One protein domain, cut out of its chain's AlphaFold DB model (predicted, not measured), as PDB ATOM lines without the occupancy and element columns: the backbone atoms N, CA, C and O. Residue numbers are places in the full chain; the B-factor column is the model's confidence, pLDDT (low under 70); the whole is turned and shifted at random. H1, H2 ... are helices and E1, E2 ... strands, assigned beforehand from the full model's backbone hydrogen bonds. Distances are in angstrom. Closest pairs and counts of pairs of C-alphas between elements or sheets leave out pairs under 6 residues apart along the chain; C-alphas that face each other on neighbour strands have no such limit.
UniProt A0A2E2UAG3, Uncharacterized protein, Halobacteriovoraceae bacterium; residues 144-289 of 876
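Overview. This is residues 144 to 289 of the 876 residues of an uncharacterized protein of Halobacteriovoraceae bacterium (UniProt A0A2E2UAG3). Three long helices, H1, H2 and H4, stand side by side with their centres in a triangle, and a second lobe of H5, H6, H7, H8 and a tiny two-strand sheet adjoins them, making a flat, mostly helix body. In that second lobe the chain runs from H5 through H6 and H7 to E1 in a wide arc round H8, while the stretch 190 to 204 folds back along H2 at the rim of the first lobe. The printed part has 146 residues with eight named helices and two named strands, in the order H1 H2 H3 H4 H5 H6 H7 E1 E2 H8; the sheet, order E1 E2, is parallel. The whole is compact, with a radius of gyration of the C-alphas of 15.6 A, and spans 45 by 41 by 21 A.

Arrangement. Begin at the sheet, where E1, residues 258 to 260, and E2, residues 272 to 274, run parallel with 17 degrees between their directions. Look for N 259 and O 272, 2.9 A apart, and N 274 and O 259, 3.2 A apart, both within hydrogen-bond range. From E2 go to H1, residues 144 to 160, where the closest C-alphas are those of His 272 and Phe 157, 7.2 A apart. On E2 too, the C-alpha of Phe 274 is 6.6 A from that of Asn 220 in H4, residues 212 to 224, the closest pair of those two elements. H1 and H2, residues 168 to 189, form a helical hairpin: they touch, closest at the C-alphas of Gln 152 and Gln 177, 5.8 A, at a shallow tilt of 13 degrees, opposite ways. H2 and H4 only just touch, with 3 pairs of C-alphas within 8 A, the closest being Tyr 178 and Phe 219 at 6.8 A; they run the same way at a shallow tilt of 8 degrees. H1, H2 and H4 make a bundle, helices set side by side. H2 is the hub, and it also touches H3, residues 205 to 209, at the C-alphas of Thr 171 and Ala 208, 5.6 A. With residues 185 to 189 alone H2 touches H5, residues 227 to 239, about perpendicular at 75 degrees, closest at the C-alphas of His 189 and Lys 228, 6.9 A. H5 touches H8, residues 276 to 284, at a steep tilt of 63 degrees, with the C-alphas of Lys 233 and Leu 281 closest at 5.7 A. H6, residues 245 to 249, is close to but not clearly touching H8, while H7, residues 252 to 257, is apart from H8. Every O i to N i+4 pair is within hydrogen-bond range in H1, H4, H5, H6, H7 and H8; in H2 it is 17 of 18, and in H3 0 of 1, beside 2 of 2 O i to N i+3 pairs.

Along the chain. Find C-alpha 258 at (180.262, 201.257, 235.763), where E1 begins; E1 is 6.5 A long and E2 6.3 A. Then find C-alpha 144 at (158.965, 201.791, 242.618), from which H1 runs 24.5 A. H2 is the longest helix, 31.9 A, and H4 and H5 measure 18.4 and 18.9 A. H8 is 12.1 A long and ends at C-alpha 284, (170.455, 206.557, 246.307). H3, H6 and H7 are shorter, at 7.7, 6.1 and 8.6 A.

Size, cuts and confidence. The two C-alphas farthest apart are those of Leu 168 and Asp 242, 45.5 A. The printed part has no cut. The long links are those from H2 to H3, 15 residues, and from E1 to E2, 11 residues. The mean pLDDT of the printed part is 89.7, and no printed residue is under 70.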
ATOM      1  N   ASP A 144     159.409 202.870 243.512       93.94
ATOM      2  CA  ASP A 144     158.965 201.791 242.618       93.94
ATOM      3  C   ASP A 144     159.051 202.220 241.144       93.94
ATOM      4  O   ASP A 144     159.527 201.458 240.299       93.94
ATOM      5  N   ILE A 145     158.647 203.457 240.829       93.31
ATOM      6  CA  ILE A 145     158.769 204.033 239.482       93.31
ATOM      7  C   ILE A 145     160.243 204.155 239.064       93.31
ATOM      8  O   ILE A 145     160.594 203.774 237.944       93.31
ATOM      9  N   VAL A 146     161.117 204.662 239.941       95.25
ATOM     10  CA  VAL A 146     162.559 204.795 239.655       95.25
ATOM     11  C   VAL A 146     163.213 203.419 239.463       95.25
ATOM     12  O   VAL A 146     163.986 203.241 238.517       95.25
ATOM     13  N   ASN A 147     162.844 202.430 240.283       94.19
ATOM     14  CA  ASN A 147     163.273 201.036 240.145       94.19
ATOM     15  C   ASN A 147     162.842 200.451 238.789       94.19
ATOM     16  O   ASN A 147     163.643 199.803 238.119       94.19
ATOM     17  N   GLU A 148     161.612 200.711 238.336       94.62
ATOM     18  CA  GLU A 148     161.137 200.243 237.026       94.62
ATOM     19  C   GLU A 148     161.891 200.921 235.865       94.62
ATOM     20  O   GLU A 148     162.223 200.254 234.883       94.62
ATOM     21  N   ILE A 149     162.217 202.218 235.964       96.06
ATOM     22  CA  ILE A 149     163.067 202.903 234.968       96.06
ATOM     23  C   ILE A 149     164.445 202.237 234.904       96.06
ATOM     24  O   ILE A 149     164.914 201.909 233.809       96.06
ATOM     25  N   TYR A 150     165.070 202.004 236.060       96.25
ATOM     26  CA  TYR A 150     166.362 201.326 236.151       96.25
ATOM     27  C   TYR A 150     166.309 199.919 235.547       96.25
ATOM     28  O   TYR A 150     167.142 199.580 234.707       96.25
ATOM     29  N   PHE A 151     165.277 199.140 235.868       93.56
ATOM     30  CA  PHE A 151     165.076 197.798 235.319       93.56
ATOM     31  C   PHE A 151     165.004 197.800 233.782       93.56
ATOM     32  O   PHE A 151     165.572 196.929 233.116       93.56
ATOM     33  N   GLN A 152     164.366 198.806 233.166       95.12
ATOM     34  CA  GLN A 152     164.376 198.933 231.703       95.12
ATOM     35  C   GLN A 152     165.779 199.248 231.141       95.12
ATOM     36  O   GLN A 152     166.089 198.814 230.027       95.12
ATOM     37  N   LEU A 153     166.640 199.950 231.889       96.12
ATOM     38  CA  LEU A 153     168.038 200.204 231.514       96.12
ATOM     39  C   LEU A 153     168.918 198.958 231.665       96.12
ATOM     40  O   LEU A 153     169.742 198.690 230.793       96.12
ATOM     41  N   GLU A 154     168.710 198.135 232.691       93.31
ATOM     42  CA  GLU A 154     169.401 196.843 232.802       93.31
ATOM     43  C   GLU A 154     169.126 195.963 231.577       93.31
ATOM     44  O   GLU A 154     170.039 195.399 230.958       93.31
ATOM     45  N   TRP A 155     167.860 195.914 231.149       91.69
ATOM     46  CA  TRP A 155     167.476 195.222 229.924       91.69
ATOM     47  C   TRP A 155     168.052 195.866 228.665       91.69
ATOM     48  O   TRP A 155     168.397 195.136 227.730       91.69
ATOM     49  N   LEU A 156     168.190 197.194 228.613       95.06
ATOM     50  CA  LEU A 156     168.908 197.870 227.532       95.06
ATOM     51  C   LEU A 156     170.348 197.348 227.448       95.06
ATOM     52  O   LEU A 156     170.743 196.828 226.402       95.06
ATOM     53  N   PHE A 157     171.115 197.421 228.537       94.06
ATOM     54  CA  PHE A 157     172.525 197.022 228.539       94.06
ATOM     55  C   PHE A 157     172.695 195.532 228.215       94.06
ATOM     56  O   PHE A 157     173.554 195.166 227.409       94.06
ATOM     57  N   LYS A 158     171.805 194.667 228.720       91.00
ATOM     58  CA  LYS A 158     171.766 193.239 228.352       91.00
ATOM     59  C   LYS A 158     171.560 193.028 226.848       91.00
ATOM     60  O   LYS A 158     172.189 192.145 226.262       91.00
ATOM     61  N   ASN A 159     170.708 193.829 226.202       90.56
ATOM     62  CA  ASN A 159     170.491 193.746 224.755       90.56
ATOM     63  C   ASN A 159     171.664 194.324 223.943       90.56
ATOM     64  O   ASN A 159     171.956 193.798 222.865       90.56
ATOM     65  N   LEU A 160     172.363 195.341 224.460       93.00
ATOM     66  CA  LEU A 160     173.521 195.957 223.805       93.00
ATOM     67  C   LEU A 160     174.782 195.082 223.834       93.00
ATOM     68  O   LEU A 160     175.532 195.106 222.862       93.00
ATOM     69  N   LYS A 161     175.021 194.268 224.882       90.50
ATOM     70  CA  LYS A 161     176.257 193.450 225.046       90.50
ATOM     71  C   LYS A 161     176.656 192.642 223.814       90.50
ATOM     72  O   LYS A 161     177.835 192.486 223.548       90.50
ATOM     73  N   ASN A 162     175.672 192.175 223.051       84.00
ATOM     74  CA  ASN A 162     175.900 191.348 221.869       84.00
ATOM     75  C   ASN A 162     175.344 191.989 220.581       84.00
ATOM     76  O   ASN A 162     175.075 191.271 219.616       84.00
ATOM     77  N   ARG A 163     174.972 193.276 220.599       90.31
ATOM     78  CA  ARG A 163     174.377 193.954 219.437       90.31
ATOM     79  C   ARG A 163     175.480 194.389 218.477       90.31
ATOM     80  O   ARG A 163     176.393 195.095 218.882       90.31
ATOM     81  N   GLU A 164     175.303 194.044 217.209       87.62
ATOM     82  CA  GLU A 164     176.017 194.656 216.090       87.62
ATOM     83  C   GLU A 164     175.161 195.786 215.500       87.62
ATOM     84  O   GLU A 164     173.923 195.716 215.512       87.62
ATOM     85  N   GLU A 165     175.812 196.828 214.984       85.62
ATOM     86  CA  GLU A 165     175.130 197.859 214.202       85.62
ATOM     87  C   GLU A 165     174.411 197.210 213.006       85.62
ATOM     88  O   GLU A 165     174.905 196.269 212.387       85.62
ATOM     89  N   GLY A 166     173.181 197.643 212.733       83.00
ATOM     90  CA  GLY A 166     172.314 196.992 211.751       83.00
ATOM     91  C   GLY A 166     171.508 195.781 212.260       83.00
ATOM     92  O   GLY A 166     170.648 195.301 211.515       83.00
ATOM     93  N   ASP A 167     171.677 195.292 213.503       86.19
ATOM     94  CA  ASP A 167     170.814 194.222 214.054       86.19
ATOM     95  C   ASP A 167     169.382 194.737 214.285       86.19
ATOM     96  O   ASP A 167     169.037 195.302 215.328       86.19
ATOM     97  N   LEU A 168     168.517 194.507 213.297       84.88
ATOM     98  CA  LEU A 168     167.127 194.962 213.303       84.88
ATOM     99  C   LEU A 168     166.281 194.336 214.424       84.88
ATOM    100  O   LEU A 168     165.343 194.976 214.891       84.88
ATOM    101  N   PHE A 169     166.570 193.110 214.873       84.44
ATOM    102  CA  PHE A 169     165.746 192.456 215.896       84.44
ATOM    103  C   PHE A 169     166.047 193.009 217.288       84.44
ATOM    104  O   PHE A 169     165.130 193.382 218.024       84.44
ATOM    105  N   LYS A 170     167.332 193.128 217.642       86.69
ATOM    106  CA  LYS A 170     167.734 193.762 218.908       86.69
ATOM    107  C   LYS A 170     167.331 195.223 218.960       86.69
ATOM    108  O   LYS A 170     166.889 195.700 220.000       86.69
ATOM    109  N   THR A 171     167.391 195.896 217.819       86.56
ATOM    110  CA  THR A 171     166.904 197.264 217.654       86.56
ATOM    111  C   THR A 171     165.439 197.419 218.074       86.56
ATOM    112  O   THR A 171     165.102 198.371 218.772       86.56
ATOM    113  N   LEU A 172     164.563 196.471 217.729       87.88
ATOM    114  CA  LEU A 172     163.156 196.511 218.150       87.88
ATOM    115  C   LEU A 172     162.988 196.322 219.661       87.88
ATOM    116  O   LEU A 172     162.114 196.947 220.260       87.88
ATOM    117  N   LYS A 173     163.826 195.482 220.287       88.50
ATOM    118  CA  LYS A 173     163.853 195.333 221.751       88.50
ATOM    119  C   LYS A 173     164.261 196.649 222.419       88.50
ATOM    120  O   LYS A 173     163.511 197.134 223.260       88.50
ATOM    121  N   ILE A 174     165.356 197.255 221.952       92.19
ATOM    122  CA  ILE A 174     165.874 198.557 222.413       92.19
ATOM    123  C   ILE A 174     164.816 199.643 222.284       92.19
ATOM    124  O   ILE A 174     164.507 200.331 223.254       92.19
ATOM    125  N   GLN A 175     164.189 199.754 221.115       92.56
ATOM    126  CA  GLN A 175     163.106 200.704 220.912       92.56
ATOM    127  C   GLN A 175     161.959 200.469 221.905       92.56
ATOM    128  O   GLN A 175     161.456 201.419 222.497       92.56
ATOM    129  N   ARG A 176     161.551 199.215 222.122       90.38
ATOM    130  CA  ARG A 176     160.490 198.887 223.082       90.38
ATOM    131  C   ARG A 176     160.865 199.291 224.509       90.38
ATOM    132  O   ARG A 176     159.992 199.756 225.235       90.38
ATOM    133  N   GLN A 177     162.123 199.122 224.923       92.81
ATOM    134  CA  GLN A 177     162.595 199.608 226.227       92.81
ATOM    135  C   GLN A 177     162.538 201.138 226.309       92.81
ATOM    136  O   GLN A 177     162.043 201.673 227.298       92.81
ATOM    137  N   TYR A 178     162.943 201.839 225.248       94.94
ATOM    138  CA  TYR A 178     162.853 203.301 225.175       94.94
ATOM    139  C   TYR A 178     161.403 203.792 225.290       94.94
ATOM    140  O   TYR A 178     161.100 204.688 226.077       94.94
ATOM    141  N   ASP A 179     160.490 203.166 224.543       93.25
ATOM    142  CA  ASP A 179     159.061 203.483 224.567       93.25
ATOM    143  C   ASP A 179     158.446 203.218 225.951       93.25
ATOM    144  O   ASP A 179     157.650 204.028 226.424       93.25
ATOM    145  N   LYS A 180     158.853 202.137 226.635       92.31
ATOM    146  CA  LYS A 180     158.431 201.852 228.016       92.31
ATOM    147  C   LYS A 180     158.910 202.918 228.994       92.31
ATOM    148  O   LYS A 180     158.097 203.394 229.776       92.31
ATOM    149  N   ILE A 181     160.186 203.316 228.944       95.06
ATOM    150  CA  ILE A 181     160.702 204.398 229.800       95.06
ATOM    151  C   ILE A 181     159.926 205.681 229.531       95.06
ATOM    152  O   ILE A 181     159.497 206.341 230.468       95.06
ATOM    153  N   LYS A 182     159.656 206.008 228.263       94.00
ATOM    154  CA  LYS A 182     158.831 207.169 227.921       94.00
ATOM    155  C   LYS A 182     157.419 207.070 228.506       94.00
ATOM    156  O   LYS A 182     156.912 208.071 228.997       94.00
ATOM    157  N   ASP A 183     156.782 205.902 228.458       92.38
ATOM    158  CA  ASP A 183     155.464 205.681 229.069       92.38
ATOM    159  C   ASP A 183     155.509 205.858 230.595       92.38
ATOM    160  O   ASP A 183     154.658 206.556 231.140       92.38
ATOM    161  N   ILE A 184     156.528 205.315 231.266       93.44
ATOM    162  CA  ILE A 184     156.730 205.452 232.718       93.44
ATOM    163  C   ILE A 184     156.986 206.917 233.107       93.44
ATOM    164  O   ILE A 184     156.381 207.425 234.046       93.44
ATOM    165  N   LEU A 185     157.823 207.630 232.352       92.69
ATOM    166  CA  LEU A 185     158.101 209.050 232.581       92.69
ATOM    167  C   LEU A 185     156.861 209.930 232.375       92.69
ATOM    168  O   LEU A 185     156.723 210.933 233.067       92.69
ATOM    169  N   ASN A 186     155.964 209.576 231.447       89.50
ATOM    170  CA  ASN A 186     154.674 210.265 231.303       89.50
ATOM    171  C   ASN A 186     153.744 209.951 232.480       89.50
ATOM    172  O   ASN A 186     153.029 210.829 232.938       89.50
ATOM    173  N   TYR A 187     153.766 208.717 232.977       88.81
ATOM    174  CA  TYR A 187     152.963 208.299 234.123       88.81
ATOM    175  C   TYR A 187     153.385 208.987 235.430       88.81
ATOM    176  O   TYR A 187     152.534 209.328 236.242       88.81
ATOM    177  N   LEU A 188     154.676 209.300 235.594       86.56
ATOM    178  CA  LEU A 188     155.167 210.123 236.707       86.56
ATOM    179  C   LEU A 188     154.511 211.521 236.742       86.56
ATOM    180  O   LEU A 188     154.350 212.103 237.816       86.56
ATOM    181  N   HIS A 189     154.111 212.064 235.584       76.12
ATOM    182  CA  HIS A 189     153.439 213.364 235.510       76.12
ATOM    183  C   HIS A 189     152.031 213.336 236.086       76.12
ATOM    184  O   HIS A 189     151.692 214.245 236.841       76.12
ATOM    185  N   ASP A 190     151.251 212.305 235.794       72.75
ATOM    186  CA  ASP A 190     149.863 212.216 236.240       72.75
ATOM    187  C   ASP A 190     149.415 210.750 236.332       72.75
ATOM    188  O   ASP A 190     149.160 210.089 235.320       72.75
ATOM    189  N   HIS A 191     149.368 210.224 237.559       78.00
ATOM    190  CA  HIS A 191     148.972 208.849 237.852       78.00
ATOM    191  C   HIS A 191     147.615 208.820 238.561       78.00
ATOM    192  O   HIS A 191     147.523 208.640 239.766       78.00
ATOM    193  N   GLN A 192     146.538 208.942 237.790       73.19
ATOM    194  CA  GLN A 192     145.168 208.853 238.322       73.19
ATOM    195  C   GLN A 192     144.735 207.412 238.644       73.19
ATOM    196  O   GLN A 192     143.748 207.177 239.328       73.19
ATOM    197  N   THR A 193     145.453 206.418 238.118       79.62
ATOM    198  CA  THR A 193     145.171 204.990 238.327       79.62
ATOM    199  C   THR A 193     146.480 204.242 238.531       79.62
ATOM    200  O   THR A 193     147.519 204.693 238.050       79.62
ATOM    201  N   TYR A 194     146.452 203.059 239.148       80.50
ATOM    202  CA  TYR A 194     147.607 202.145 239.186       80.50
ATOM    203  C   TYR A 194     147.935 201.514 237.819       80.50
ATOM    204  O   TYR A 194     148.829 200.673 237.693       80.50
ATOM    205  N   GLU A 195     147.230 201.920 236.760       80.31
ATOM    206  CA  GLU A 195     147.370 201.353 235.432       80.31
ATOM    207  C   GLU A 195     148.281 202.200 234.538       80.31
ATOM    208  O   GLU A 195     147.898 203.224 233.972       80.31
ATOM    209  N   LEU A 196     149.493 201.700 234.298       83.69
ATOM    210  CA  LEU A 196     150.384 202.287 233.303       83.69
ATOM    211  C   LEU A 196     149.850 202.043 231.882       83.69
ATOM    212  O   LEU A 196     149.864 200.916 231.364       83.69
ATOM    213  N   ARG A 197     149.437 203.114 231.195       80.69
ATOM    214  CA  ARG A 197     149.070 203.047 229.776       80.69
ATOM    215  C   ARG A 197     150.315 202.837 228.918       80.69
ATOM    216  O   ARG A 197     151.126 203.740 228.744       80.69
ATOM    217  N   ARG A 198     150.420 201.653 228.313       83.56
ATOM    218  CA  ARG A 198     151.518 201.304 227.401       83.56
ATOM    219  C   ARG A 198     151.120 201.453 225.939       83.56
ATOM    220  O   ARG A 198     150.039 201.020 225.526       83.56
ATOM    221  N   ARG A 199     152.008 202.045 225.139       84.25
ATOM    222  CA  ARG A 199     151.812 202.176 223.688       84.25
ATOM    223  C   ARG A 199     152.116 200.865 222.961       84.25
ATOM    224  O   ARG A 199     152.998 200.105 223.351       84.25
ATOM    225  N   LYS A 200     151.404 200.615 221.858       85.12
ATOM    226  CA  LYS A 200     151.758 199.546 220.911       85.12
ATOM    227  C   LYS A 200     153.079 199.896 220.219       85.12
ATOM    228  O   LYS A 200     153.281 201.060 219.862       85.12
ATOM    229  N   LEU A 201     153.950 198.911 219.994       85.50
ATOM    230  CA  LEU A 201     155.238 199.149 219.348       85.50
ATOM    231  C   LEU A 201     155.018 199.531 217.878       85.50
ATOM    232  O   LEU A 201     154.443 198.770 217.099       85.50
ATOM    233  N   LYS A 202     155.512 200.707 217.486       87.50
ATOM    234  CA  LYS A 202     155.564 201.149 216.084       87.50
ATOM    235  C   LYS A 202     157.016 201.093 215.606       87.50
ATOM    236  O   LYS A 202     157.773 201.972 216.000       87.50
ATOM    237  N   PRO A 203     157.428 200.103 214.797       85.31
ATOM    238  CA  PRO A 203     158.830 199.911 214.423       85.31
ATOM    239  C   PRO A 203     159.492 201.173 213.861       85.31
ATOM    240  O   PRO A 203     158.995 201.761 212.905       85.31
ATOM    241  N   ASN A 204     160.638 201.553 214.422       86.88
ATOM    242  CA  ASN A 204     161.502 202.611 213.919       86.88
ATOM    243  C   ASN A 204     162.899 202.036 213.665       86.88
ATOM    244  O   ASN A 204     163.714 201.887 214.571       86.88
ATOM    245  N   PHE A 205     163.190 201.736 212.402       83.38
ATOM    246  CA  PHE A 205     164.448 201.096 212.027       83.38
ATOM    247  C   PHE A 205     165.659 202.037 212.033       83.38
ATOM    248  O   PHE A 205     166.778 201.551 211.914       83.38
ATOM    249  N   ARG A 206     165.483 203.351 212.252       87.94
ATOM    250  CA  ARG A 206     166.619 204.282 212.408       87.94
ATOM    251  C   ARG A 206     167.493 203.932 213.609       87.94
ATOM    252  O   ARG A 206     168.690 204.158 213.573       87.94
ATOM    253  N   TRP A 207     166.925 203.300 214.636       91.12
ATOM    254  CA  TRP A 207     167.685 202.783 215.777       91.12
ATOM    255  C   TRP A 207     168.743 201.730 215.383       91.12
ATOM    256  O   TRP A 207     169.679 201.495 216.140       91.12
ATOM    257  N   ALA A 208     168.621 201.095 214.211       89.94
ATOM    258  CA  ALA A 208     169.613 200.140 213.723       89.94
ATOM    259  C   ALA A 208     170.881 200.823 213.195       89.94
ATOM    260  O   ALA A 208     171.926 200.186 213.189       89.94
ATOM    261  N   GLN A 209     170.778 202.093 212.788       92.00
ATOM    262  CA  GLN A 209     171.881 202.921 212.283       92.00
ATOM    263  C   GLN A 209     172.650 203.627 213.406       92.00
ATOM    264  O   GLN A 209     173.628 204.305 213.140       92.00
ATOM    265  N   LEU A 210     172.162 203.537 214.645       94.12
ATOM    266  CA  LEU A 210     172.823 204.151 215.788       94.12
ATOM    267  C   LEU A 210     173.894 203.210 216.340       94.12
ATOM    268  O   LEU A 210     173.651 202.004 216.511       94.12
ATOM    269  N   SER A 211     175.031 203.786 216.702       94.69
ATOM    270  CA  SER A 211     176.034 203.152 217.556       94.69
ATOM    271  C   SER A 211     175.455 202.835 218.944       94.69
ATOM    272  O   SER A 211     174.401 203.344 219.344       94.69
ATOM    273  N   ASN A 212     176.118 201.960 219.703       95.25
ATOM    274  CA  ASN A 212     175.663 201.636 221.059       95.25
ATOM    275  C   ASN A 212     175.773 202.865 221.979       95.25
ATOM    276  O   ASN A 212     174.906 203.085 222.822       95.25
ATOM    277  N   GLU A 213     176.791 203.691 221.768       95.44
ATOM    278  CA  GLU A 213     177.064 204.942 222.461       95.44
ATOM    279  C   GLU A 213     175.922 205.943 222.261       95.44
ATOM    280  O   GLU A 213     175.361 206.435 223.239       95.44
ATOM    281  N   GLU A 214     175.492 206.177 221.016       95.31
ATOM    282  CA  GLU A 214     174.359 207.063 220.713       95.31
ATOM    283  C   GLU A 214     173.045 206.569 221.328       95.31
ATOM    284  O   GLU A 214     172.217 207.370 221.772       95.31
ATOM    285  N   ILE A 215     172.835 205.249 221.364       96.12
ATOM    286  CA  ILE A 215     171.669 204.647 222.017       96.12
ATOM    287  C   ILE A 215     171.703 204.949 223.517       96.12
ATOM    288  O   ILE A 215     170.724 205.465 224.055       96.12
ATOM    289  N   ILE A 216     172.824 204.676 224.183       96.56
ATOM    290  CA  ILE A 216     173.015 204.947 225.614       96.56
ATOM    291  C   ILE A 216     172.796 206.434 225.917       96.56
ATOM    292  O   ILE A 216     172.070 206.768 226.859       96.56
ATOM    293  N   TRP A 217     173.341 207.324 225.083       95.75
ATOM    294  CA  TRP A 217     173.164 208.771 225.210       95.75
ATOM    295  C   TRP A 217     171.696 209.183 225.081       95.75
ATOM    296  O   TRP A 217     171.196 209.970 225.884       95.75
ATOM    297  N   LYS A 218     170.955 208.619 224.118       96.06
ATOM    298  CA  LYS A 218     169.516 208.892 223.954       96.06
ATOM    299  C   LYS A 218     168.693 208.480 225.171       96.06
ATOM    300  O   LYS A 218     167.753 209.195 225.516       96.06
ATOM    301  N   PHE A 219     169.008 207.347 225.795       97.12
ATOM    302  CA  PHE A 219     168.321 206.887 227.003       97.12
ATOM    303  C   PHE A 219     168.629 207.781 228.205       97.12
ATOM    304  O   PHE A 219     167.698 208.274 228.835       97.12
ATOM    305  N   ASN A 220     169.909 208.058 228.472       96.00
ATOM    306  CA  ASN A 220     170.307 208.947 229.566       96.00
ATOM    307  C   ASN A 220     169.709 210.352 229.377       96.00
ATOM    308  O   ASN A 220     169.060 210.875 230.277       96.00
ATOM    309  N   SER A 221     169.796 210.917 228.169       94.88
ATOM    310  CA  SER A 221     169.228 212.234 227.859       94.88
ATOM    311  C   SER A 221     167.703 212.289 228.009       94.88
ATOM    312  O   SER A 221     167.175 213.299 228.472       94.88
ATOM    313  N   LEU A 222     166.980 211.218 227.654       95.81
ATOM    314  CA  LEU A 222     165.531 211.141 227.870       95.81
ATOM    315  C   LEU A 222     165.186 211.280 229.360       95.81
ATOM    316  O   LEU A 222     164.253 212.001 229.705       95.81
ATOM    317  N   ILE A 223     165.937 210.588 230.217       95.75
ATOM    318  CA  ILE A 223     165.714 210.548 231.662       95.75
ATOM    319  C   ILE A 223     166.121 211.885 232.297       95.75
ATOM    320  O   ILE A 223     165.329 212.481 233.028       95.75
ATOM    321  N   SER A 224     167.298 212.415 231.953       92.56
ATOM    322  CA  SER A 224     167.808 213.688 232.485       92.56
ATOM    323  C   SER A 224     166.924 214.894 232.151       92.56
ATOM    324  O   SER A 224     166.879 215.852 232.911       92.56
ATOM    325  N   ARG A 225     166.190 214.863 231.032       93.31
ATOM    326  CA  ARG A 225     165.293 215.960 230.624       93.31
ATOM    327  C   ARG A 225     163.932 215.955 231.328       93.31
ATOM    328  O   ARG A 225     163.151 216.881 231.123       93.31
ATOM    329  N   ASN A 226     163.595 214.920 232.100       93.44
ATOM    330  CA  ASN A 226     162.293 214.848 232.761       93.44
ATOM    331  C   ASN A 226     162.281 215.670 234.060       93.44
ATOM    332  O   ASN A 226     162.919 215.285 235.032       93.44
ATOM    333  N   ILE A 227     161.511 216.764 234.076       88.62
ATOM    334  CA  ILE A 227     161.457 217.734 235.186       88.62
ATOM    335  C   ILE A 227     161.092 217.073 236.523       88.62
ATOM    336  O   ILE A 227     161.851 217.199 237.476       88.62
ATOM    337  N   LYS A 228     159.999 216.298 236.587       85.50
ATOM    338  CA  LYS A 228     159.567 215.652 237.841       85.50
ATOM    339  C   LYS A 228     160.586 214.653 238.374       85.50
ATOM    340  O   LYS A 228     160.798 214.555 239.576       85.50
ATOM    341  N   LEU A 229     161.251 213.920 237.482       90.94
ATOM    342  CA  LEU A 229     162.323 213.022 237.889       90.94
ATOM    343  C   LEU A 229     163.550 213.794 238.391       90.94
ATOM    344  O   LEU A 229     164.207 213.323 239.313       90.94
ATOM    345  N   GLN A 230     163.855 214.970 237.828       88.69
ATOM    346  CA  GLN A 230     164.911 215.841 238.353       88.69
ATOM    347  C   GLN A 230     164.552 216.418 239.727       88.69
ATOM    348  O   GLN A 230     165.413 216.482 240.599       88.69
ATOM    349  N   GLU A 231     163.294 216.788 239.958       84.94
ATOM    350  CA  GLU A 231     162.807 217.199 241.280       84.94
ATOM    351  C   GLU A 231     162.943 216.057 242.294       84.94
ATOM    352  O   GLU A 231     163.511 216.255 243.366       84.94
ATOM    353  N   LEU A 232     162.523 214.841 241.923       84.25
ATOM    354  CA  LEU A 232     162.651 213.653 242.771       84.25
ATOM    355  C   LEU A 232     164.120 213.328 243.057       84.25
ATOM    356  O   LEU A 232     164.474 213.029 244.194       84.25
ATOM    357  N   LYS A 233     164.982 213.435 242.038       88.81
ATOM    358  CA  LYS A 233     166.434 213.311 242.184       88.81
ATOM    359  C   LYS A 233     166.941 214.292 243.230       88.81
ATOM    360  O   LYS A 233     167.619 213.871 244.151       88.81
ATOM    361  N   ASN A 234     166.602 215.572 243.117       85.25
ATOM    362  CA  ASN A 234     167.088 216.591 244.045       85.25
ATOM    363  C   ASN A 234     166.629 216.330 245.486       85.25
ATOM    364  O   ASN A 234     167.423 216.525 246.401       85.25
ATOM    365  N   ILE A 235     165.394 215.850 245.676       82.81
ATOM    366  CA  ILE A 235     164.900 215.427 246.994       82.81
ATOM    367  C   ILE A 235     165.781 214.301 247.531       82.81
ATOM    368  O   ILE A 235     166.398 214.484 248.573       82.81
ATOM    369  N   ILE A 236     165.897 213.188 246.795       82.75
ATOM    370  CA  ILE A 236     166.670 212.010 247.217       82.75
ATOM    371  C   ILE A 236     168.127 212.396 247.506       82.75
ATOM    372  O   ILE A 236     168.645 212.077 248.567       82.75
ATOM    373  N   LEU A 237     168.789 213.131 246.609       82.12
ATOM    374  CA  LEU A 237     170.183 213.541 246.800       82.12
ATOM    375  C   LEU A 237     170.377 214.426 248.039       82.12
ATOM    376  O   LEU A 237     171.387 214.280 248.721       82.12
ATOM    377  N   GLY A 238     169.414 215.296 248.359       79.19
ATOM    378  CA  GLY A 238     169.447 216.119 249.571       79.19
ATOM    379  C   GLY A 238     169.319 215.320 250.875       79.19
ATOM    380  O   GLY A 238     169.724 215.805 251.929       79.19
ATOM    381  N   GLU A 239     168.785 214.093 250.834       77.50
ATOM    382  CA  GLU A 239     168.728 213.193 252.002       77.50
ATOM    383  C   GLU A 239     170.055 212.467 252.254       77.50
ATOM    384  O   GLU A 239     170.306 212.017 253.371       77.50
ATOM    385  N   PHE A 240     170.899 212.372 251.225       78.88
ATOM    386  CA  PHE A 240     172.200 211.705 251.256       78.88
ATOM    387  C   PHE A 240     173.357 212.682 250.985       78.88
ATOM    388  O   PHE A 240     174.425 212.264 250.546       78.88
ATOM    389  N   ALA A 241     173.166 213.982 251.235       74.12
ATOM    390  CA  ALA A 241     174.155 215.017 250.916       74.12
ATOM    391  C   ALA A 241     175.514 214.792 251.609       74.12
ATOM    392  O   ALA A 241     176.556 215.107 251.037       74.12
ATOM    393  N   ASP A 242     175.502 214.184 252.799       76.31
ATOM    394  CA  ASP A 242     176.704 213.877 253.584       76.31
ATOM    395  C   ASP A 242     177.488 212.655 253.055       76.31
ATOM    396  O   ASP A 242     178.561 212.321 253.563       76.31
ATOM    397  N   TRP A 243     176.974 211.954 252.039       78.94
ATOM    398  CA  TRP A 243     177.591 210.738 251.515       78.94
ATOM    399  C   TRP A 243     178.625 211.046 250.428       78.94
ATOM    400  O   TRP A 243     178.324 211.648 249.397       78.94
ATOM    401  N   ASP A 244     179.847 210.542 250.608       84.00
ATOM    402  CA  ASP A 244     180.929 210.726 249.637       84.00
ATOM    403  C   ASP A 244     180.784 209.790 248.422       84.00
ATOM    404  O   ASP A 244     181.243 208.642 248.411       84.00
ATOM    405  N   VAL A 245     180.200 210.324 247.348       86.31
ATOM    406  CA  VAL A 245     180.088 209.646 246.047       86.31
ATOM    407  C   VAL A 245     181.455 209.214 245.501       86.31
ATOM    408  O   VAL A 245     181.541 208.182 244.837       86.31
ATOM    409  N   GLN A 246     182.543 209.953 245.757       89.62
ATOM    410  CA  GLN A 246     183.873 209.558 245.275       89.62
ATOM    411  C   GLN A 246     184.358 208.283 245.951       89.62
ATOM    412  O   GLN A 246     184.970 207.442 245.291       89.62
ATOM    413  N   LYS A 247     184.067 208.117 247.243       89.88
ATOM    414  CA  LYS A 247     184.379 206.884 247.966       89.88
ATOM    415  C   LYS A 247     183.644 205.692 247.356       89.88
ATOM    416  O   LYS A 247     184.291 204.689 247.070       89.88
ATOM    417  N   ILE A 248     182.349 205.842 247.073       89.06
ATOM    418  CA  ILE A 248     181.532 204.803 246.424       89.06
ATOM    419  C   ILE A 248     182.110 204.458 245.048       89.06
ATOM    420  O   ILE A 248     182.387 203.301 244.750       89.06
ATOM    421  N   LEU A 249     182.379 205.461 244.208       91.31
ATOM    422  CA  LEU A 249     182.908 205.238 242.860       91.31
ATOM    423  C   LEU A 249     184.263 204.515 242.854       91.31
ATOM    424  O   LEU A 249     184.576 203.845 241.871       91.31
ATOM    425  N   ARG A 250     185.068 204.627 243.919       92.88
ATOM    426  CA  ARG A 250     186.360 203.933 244.057       92.88
ATOM    427  C   ARG A 250     186.227 202.451 244.399       92.88
ATOM    428  O   ARG A 250     187.228 201.738 244.313       92.88
ATOM    429  N   GLU A 251     185.045 201.968 244.769       90.56
ATOM    430  CA  GLU A 251     184.878 200.557 245.099       90.56
ATOM    431  C   GLU A 251     185.172 199.652 243.888       90.56
ATOM    432  O   GLU A 251     184.786 199.971 242.753       90.56
ATOM    433  N   PRO A 252     185.813 198.484 244.100       92.69
ATOM    434  CA  PRO A 252     186.207 197.588 243.012       92.69
ATOM    435  C   PRO A 252     185.049 197.169 242.101       92.69
ATOM    436  O   PRO A 252     185.238 197.001 240.892       92.69
ATOM    437  N   TYR A 253     183.842 197.011 242.660       91.00
ATOM    438  CA  TYR A 253     182.656 196.667 241.884       91.00
ATOM    439  C   TYR A 253     182.340 197.743 240.836       91.00
ATOM    440  O   TYR A 253     182.178 197.407 239.660       91.00
ATOM    441  N   TYR A 254     182.304 199.021 241.221       92.62
ATOM    442  CA  TYR A 254     181.964 200.115 240.308       92.62
ATOM    443  C   TYR A 254     183.079 200.393 239.306       92.62
ATOM    444  O   TYR A 254     182.793 200.483 238.115       92.62
ATOM    445  N   GLN A 255     184.344 200.372 239.731       92.69
ATOM    446  CA  GLN A 255     185.490 200.467 238.814       92.69
ATOM    447  C   GLN A 255     185.444 199.394 237.710       92.69
ATOM    448  O   GLN A 255     185.837 199.624 236.564       92.69
ATOM    449  N   LYS A 256     184.918 198.205 238.029       92.62
ATOM    450  CA  LYS A 256     184.779 197.111 237.065       92.62
ATOM    451  C   LYS A 256     183.515 197.200 236.212       92.62
ATOM    452  O   LYS A 256     183.581 196.793 235.049       92.62
ATOM    453  N   ASN A 257     182.389 197.666 236.754       92.69
ATOM    454  CA  ASN A 257     181.057 197.493 236.156       92.69
ATOM    455  C   ASN A 257     180.377 198.780 235.666       92.69
ATOM    456  O   ASN A 257     179.421 198.671 234.893       92.69
ATOM    457  N   LEU A 258     180.843 199.956 236.084       94.31
ATOM    458  CA  LEU A 258     180.262 201.257 235.763       94.31
ATOM    459  C   LEU A 258     181.155 202.038 234.795       94.31
ATOM    460  O   LEU A 258     182.371 202.080 234.947       94.31
ATOM    461  N   VAL A 259     180.526 202.690 233.821       95.06
ATOM    462  CA  VAL A 259     181.136 203.744 233.004       95.06
ATOM    463  C   VAL A 259     180.318 205.011 233.198       95.06
ATOM    464  O   VAL A 259     179.113 205.015 232.930       95.06
ATOM    465  N   LEU A 260     180.978 206.070 233.667       94.50
ATOM    466  CA  LEU A 260     180.400 207.409 233.698       94.50
ATOM    467  C   LEU A 260     180.528 208.034 232.308       94.50
ATOM    468  O   LEU A 260     181.628 208.092 231.765       94.50
ATOM    469  N   ILE A 261     179.406 208.451 231.722       94.12
ATOM    470  CA  ILE A 261     179.334 208.935 230.329       94.12
ATOM    471  C   ILE A 261     179.318 210.466 230.216       94.12
ATOM    472  O   ILE A 261     178.921 211.002 229.181       94.12
ATOM    473  N   ASP A 262     179.682 211.165 231.292       87.81
ATOM    474  CA  ASP A 262     179.765 212.630 231.304       87.81
ATOM    475  C   ASP A 262     180.818 213.139 230.297       87.81
ATOM    476  O   ASP A 262     180.658 214.215 229.725       87.81
ATOM    477  N   ASP A 263     181.824 212.308 230.009       83.62
ATOM    478  CA  ASP A 263     182.833 212.488 228.965       83.62
ATOM    479  C   ASP A 263     182.618 211.504 227.794       83.62
ATOM    480  O   ASP A 263     181.915 210.493 227.940       83.62
ATOM    481  N   PRO A 264     183.232 211.745 226.614       86.44
ATOM    482  CA  PRO A 264     183.227 210.779 225.521       86.44
ATOM    483  C   PRO A 264     183.713 209.402 225.989       86.44
ATOM    484  O   PRO A 264     184.792 209.267 226.565       86.44
ATOM    485  N   PHE A 265     182.924 208.365 225.711       93.00
ATOM    486  CA  PHE A 265     183.215 206.995 226.119       93.00
ATOM    487  C   PHE A 265     183.118 206.042 224.931       93.00
ATOM    488  O   PHE A 265     182.452 206.325 223.937       93.00
ATOM    489  N   VAL A 266     183.759 204.885 225.073       91.19
ATOM    490  CA  VAL A 266     183.633 203.772 224.132       91.19
ATOM    491  C   VAL A 266     182.877 202.647 224.816       91.19
ATOM    492  O   VAL A 266     183.147 202.287 225.968       91.19
ATOM    493  N   TYR A 267     181.906 202.084 224.112       92.62
ATOM    494  CA  TYR A 267     181.138 200.965 224.607       92.62
ATOM    495  C   TYR A 267     182.029 199.728 224.780       92.62
ATOM    496  O   TYR A 267     182.702 199.268 223.864       92.62
ATOM    497  N   ALA A 268     181.988 199.153 225.980       89.44
ATOM    498  CA  ALA A 268     182.864 198.067 226.426       89.44
ATOM    499  C   ALA A 268     182.090 196.904 227.082       89.44
ATOM    500  O   ALA A 268     182.659 196.119 227.839       89.44
ATOM    501  N   GLY A 269     180.775 196.809 226.850       90.44
ATOM    502  CA  GLY A 269     179.939 195.726 227.382       90.44
ATOM    503  C   GLY A 269     179.828 195.666 228.912       90.44
ATOM    504  O   GLY A 269     179.568 194.592 229.462       90.44
ATOM    505  N   LYS A 270     180.028 196.788 229.608       91.19
ATOM    506  CA  LYS A 270     179.886 196.917 231.065       91.19
ATOM    507  C   LYS A 270     178.419 196.807 231.501       91.19
ATOM    508  O   LYS A 270     177.508 196.756 230.674       91.19
ATOM    509  N   SER A 271     178.193 196.695 232.807       90.31
ATOM    510  CA  SER A 271     176.849 196.499 233.363       90.31
ATOM    511  C   SER A 271     176.064 197.804 233.466       90.31
ATOM    512  O   SER A 271     174.844 197.776 233.335       90.31
ATOM    513  N   HIS A 272     176.748 198.937 233.647       93.62
ATOM    514  CA  HIS A 272     176.120 200.238 233.856       93.62
ATOM    515  C   HIS A 272     176.796 201.325 233.013       93.62
ATOM    516  O   HIS A 272     178.022 201.446 233.020       93.62
ATOM    517  N   TYR A 273     175.983 202.127 232.321       96.12
ATOM    518  CA  TYR A 273     176.417 203.297 231.551       96.12
ATOM    519  C   TYR A 273     175.507 204.483 231.865       96.12
ATOM    520  O   TYR A 273     174.411 204.599 231.303       96.12
ATOM    521  N   PHE A 274     175.955 205.345 232.770       96.00
ATOM    522  CA  PHE A 274     175.151 206.442 233.300       96.00
ATOM    523  C   PHE A 274     175.935 207.743 233.313       96.00
ATOM    524  O   PHE A 274     177.158 207.726 233.418       96.00
ATOM    525  N   THR A 275     175.245 208.878 233.232       94.25
ATOM    526  CA  THR A 275     175.845 210.135 233.706       94.25
ATOM    527  C   THR A 275     176.045 210.039 235.216       94.25
ATOM    528  O   THR A 275     175.359 209.254 235.884       94.25
ATOM    529  N   ARG A 276     176.946 210.841 235.787       92.81
ATOM    530  CA  ARG A 276     177.163 210.855 237.242       92.81
ATOM    531  C   ARG A 276     175.869 211.095 238.013       92.81
ATOM    532  O   ARG A 276     175.591 210.387 238.974       92.81
ATOM    533  N   GLU A 277     175.052 212.038 237.559       91.25
ATOM    534  CA  GLU A 277     173.779 212.352 238.212       91.25
ATOM    535  C   GLU A 277     172.784 211.186 238.186       91.25
ATOM    536  O   GLU A 277     172.089 210.948 239.173       91.25
ATOM    537  N   LEU A 278     172.703 210.448 237.073       93.56
ATOM    538  CA  LEU A 278     171.801 209.299 236.967       93.56
ATOM    539  C   LEU A 278     172.320 208.095 237.746       93.56
ATOM    540  O   LEU A 278     171.523 207.380 238.348       93.56
ATOM    541  N   PHE A 279     173.641 207.895 237.787       94.94
ATOM    542  CA  PHE A 279     174.240 206.922 238.693       94.94
ATOM    543  C   PHE A 279     173.840 207.224 240.140       94.94
ATOM    544  O   PHE A 279     173.330 206.335 240.813       94.94
ATOM    545  N   MET A 280     174.000 208.474 240.585       92.88
ATOM    546  CA  MET A 280     173.621 208.884 241.935       92.88
ATOM    547  C   MET A 280     172.126 208.660 242.189       92.88
ATOM    548  O   MET A 280     171.781 208.050 243.194       92.88
ATOM    549  N   LEU A 281     171.239 209.056 241.267       93.81
ATOM    550  CA  LEU A 281     169.800 208.788 241.393       93.81
ATOM    551  C   LEU A 281     169.510 207.298 241.629       93.81
ATOM    552  O   LEU A 281     168.806 206.957 242.573       93.81
ATOM    553  N   PHE A 282     170.038 206.408 240.785       95.38
ATOM    554  CA  PHE A 282     169.762 204.971 240.889       95.38
ATOM    555  C   PHE A 282     170.464 204.301 242.071       95.38
ATOM    556  O   PHE A 282     169.968 203.303 242.593       95.38
ATOM    557  N   TYR A 283     171.610 204.831 242.493       93.31
ATOM    558  CA  TYR A 283     172.289 204.374 243.694       93.31
ATOM    559  C   TYR A 283     171.474 204.753 244.936       93.31
ATOM    560  O   TYR A 283     171.005 203.858 245.632       93.31
ATOM    561  N   TYR A 284     171.184 206.045 245.138       91.50
ATOM    562  CA  TYR A 284     170.455 206.557 246.307       91.50
ATOM    563  C   TYR A 284     168.975 206.158 246.361       91.50
ATOM    564  O   TYR A 284     168.411 206.052 247.444       91.50
ATOM    565  N   ALA A 285     168.348 205.849 245.222       92.25
ATOM    566  CA  ALA A 285     167.014 205.241 245.189       92.25
ATOM    567  C   ALA A 285     167.013 203.736 245.537       92.25
ATOM    568  O   ALA A 285     165.955 203.106 245.573       92.25
ATOM    569  N   GLY A 286     168.185 203.130 245.767       91.44
ATOM    570  CA  GLY A 286     168.316 201.715 246.106       91.44
ATOM    571  C   GLY A 286     168.017 200.766 244.943       91.44
ATOM    572  O   GLY A 286     167.575 199.631 245.167       91.44
ATOM    573  N   CYS A 287     168.212 201.224 243.701       92.50
ATOM    574  CA  CYS A 287     168.086 200.383 242.510       92.50
ATOM    575  C   CYS A 287     169.322 199.495 242.338       92.50
ATOM    576  O   CYS A 287     169.198 198.322 242.001       92.50
ATOM    577  N   ILE A 288     170.505 200.085 242.545       90.44
ATOM    578  CA  ILE A 288     171.807 199.421 242.385       90.44
ATOM    579  C   ILE A 288     172.192 198.671 243.663       90.44
ATOM    580  O   ILE A 288     172.653 197.537 243.586       90.44
ATOM    581  N   ASP A 289     171.996 199.305 244.819       88.31
ATOM    582  CA  ASP A 289     172.204 198.691 246.126       88.31
ATOM    583  C   ASP A 289     170.996 198.978 247.017       88.31
ATOM    584  O   ASP A 289     170.811 200.082 247.527       88.31
TER     585      ASP A 289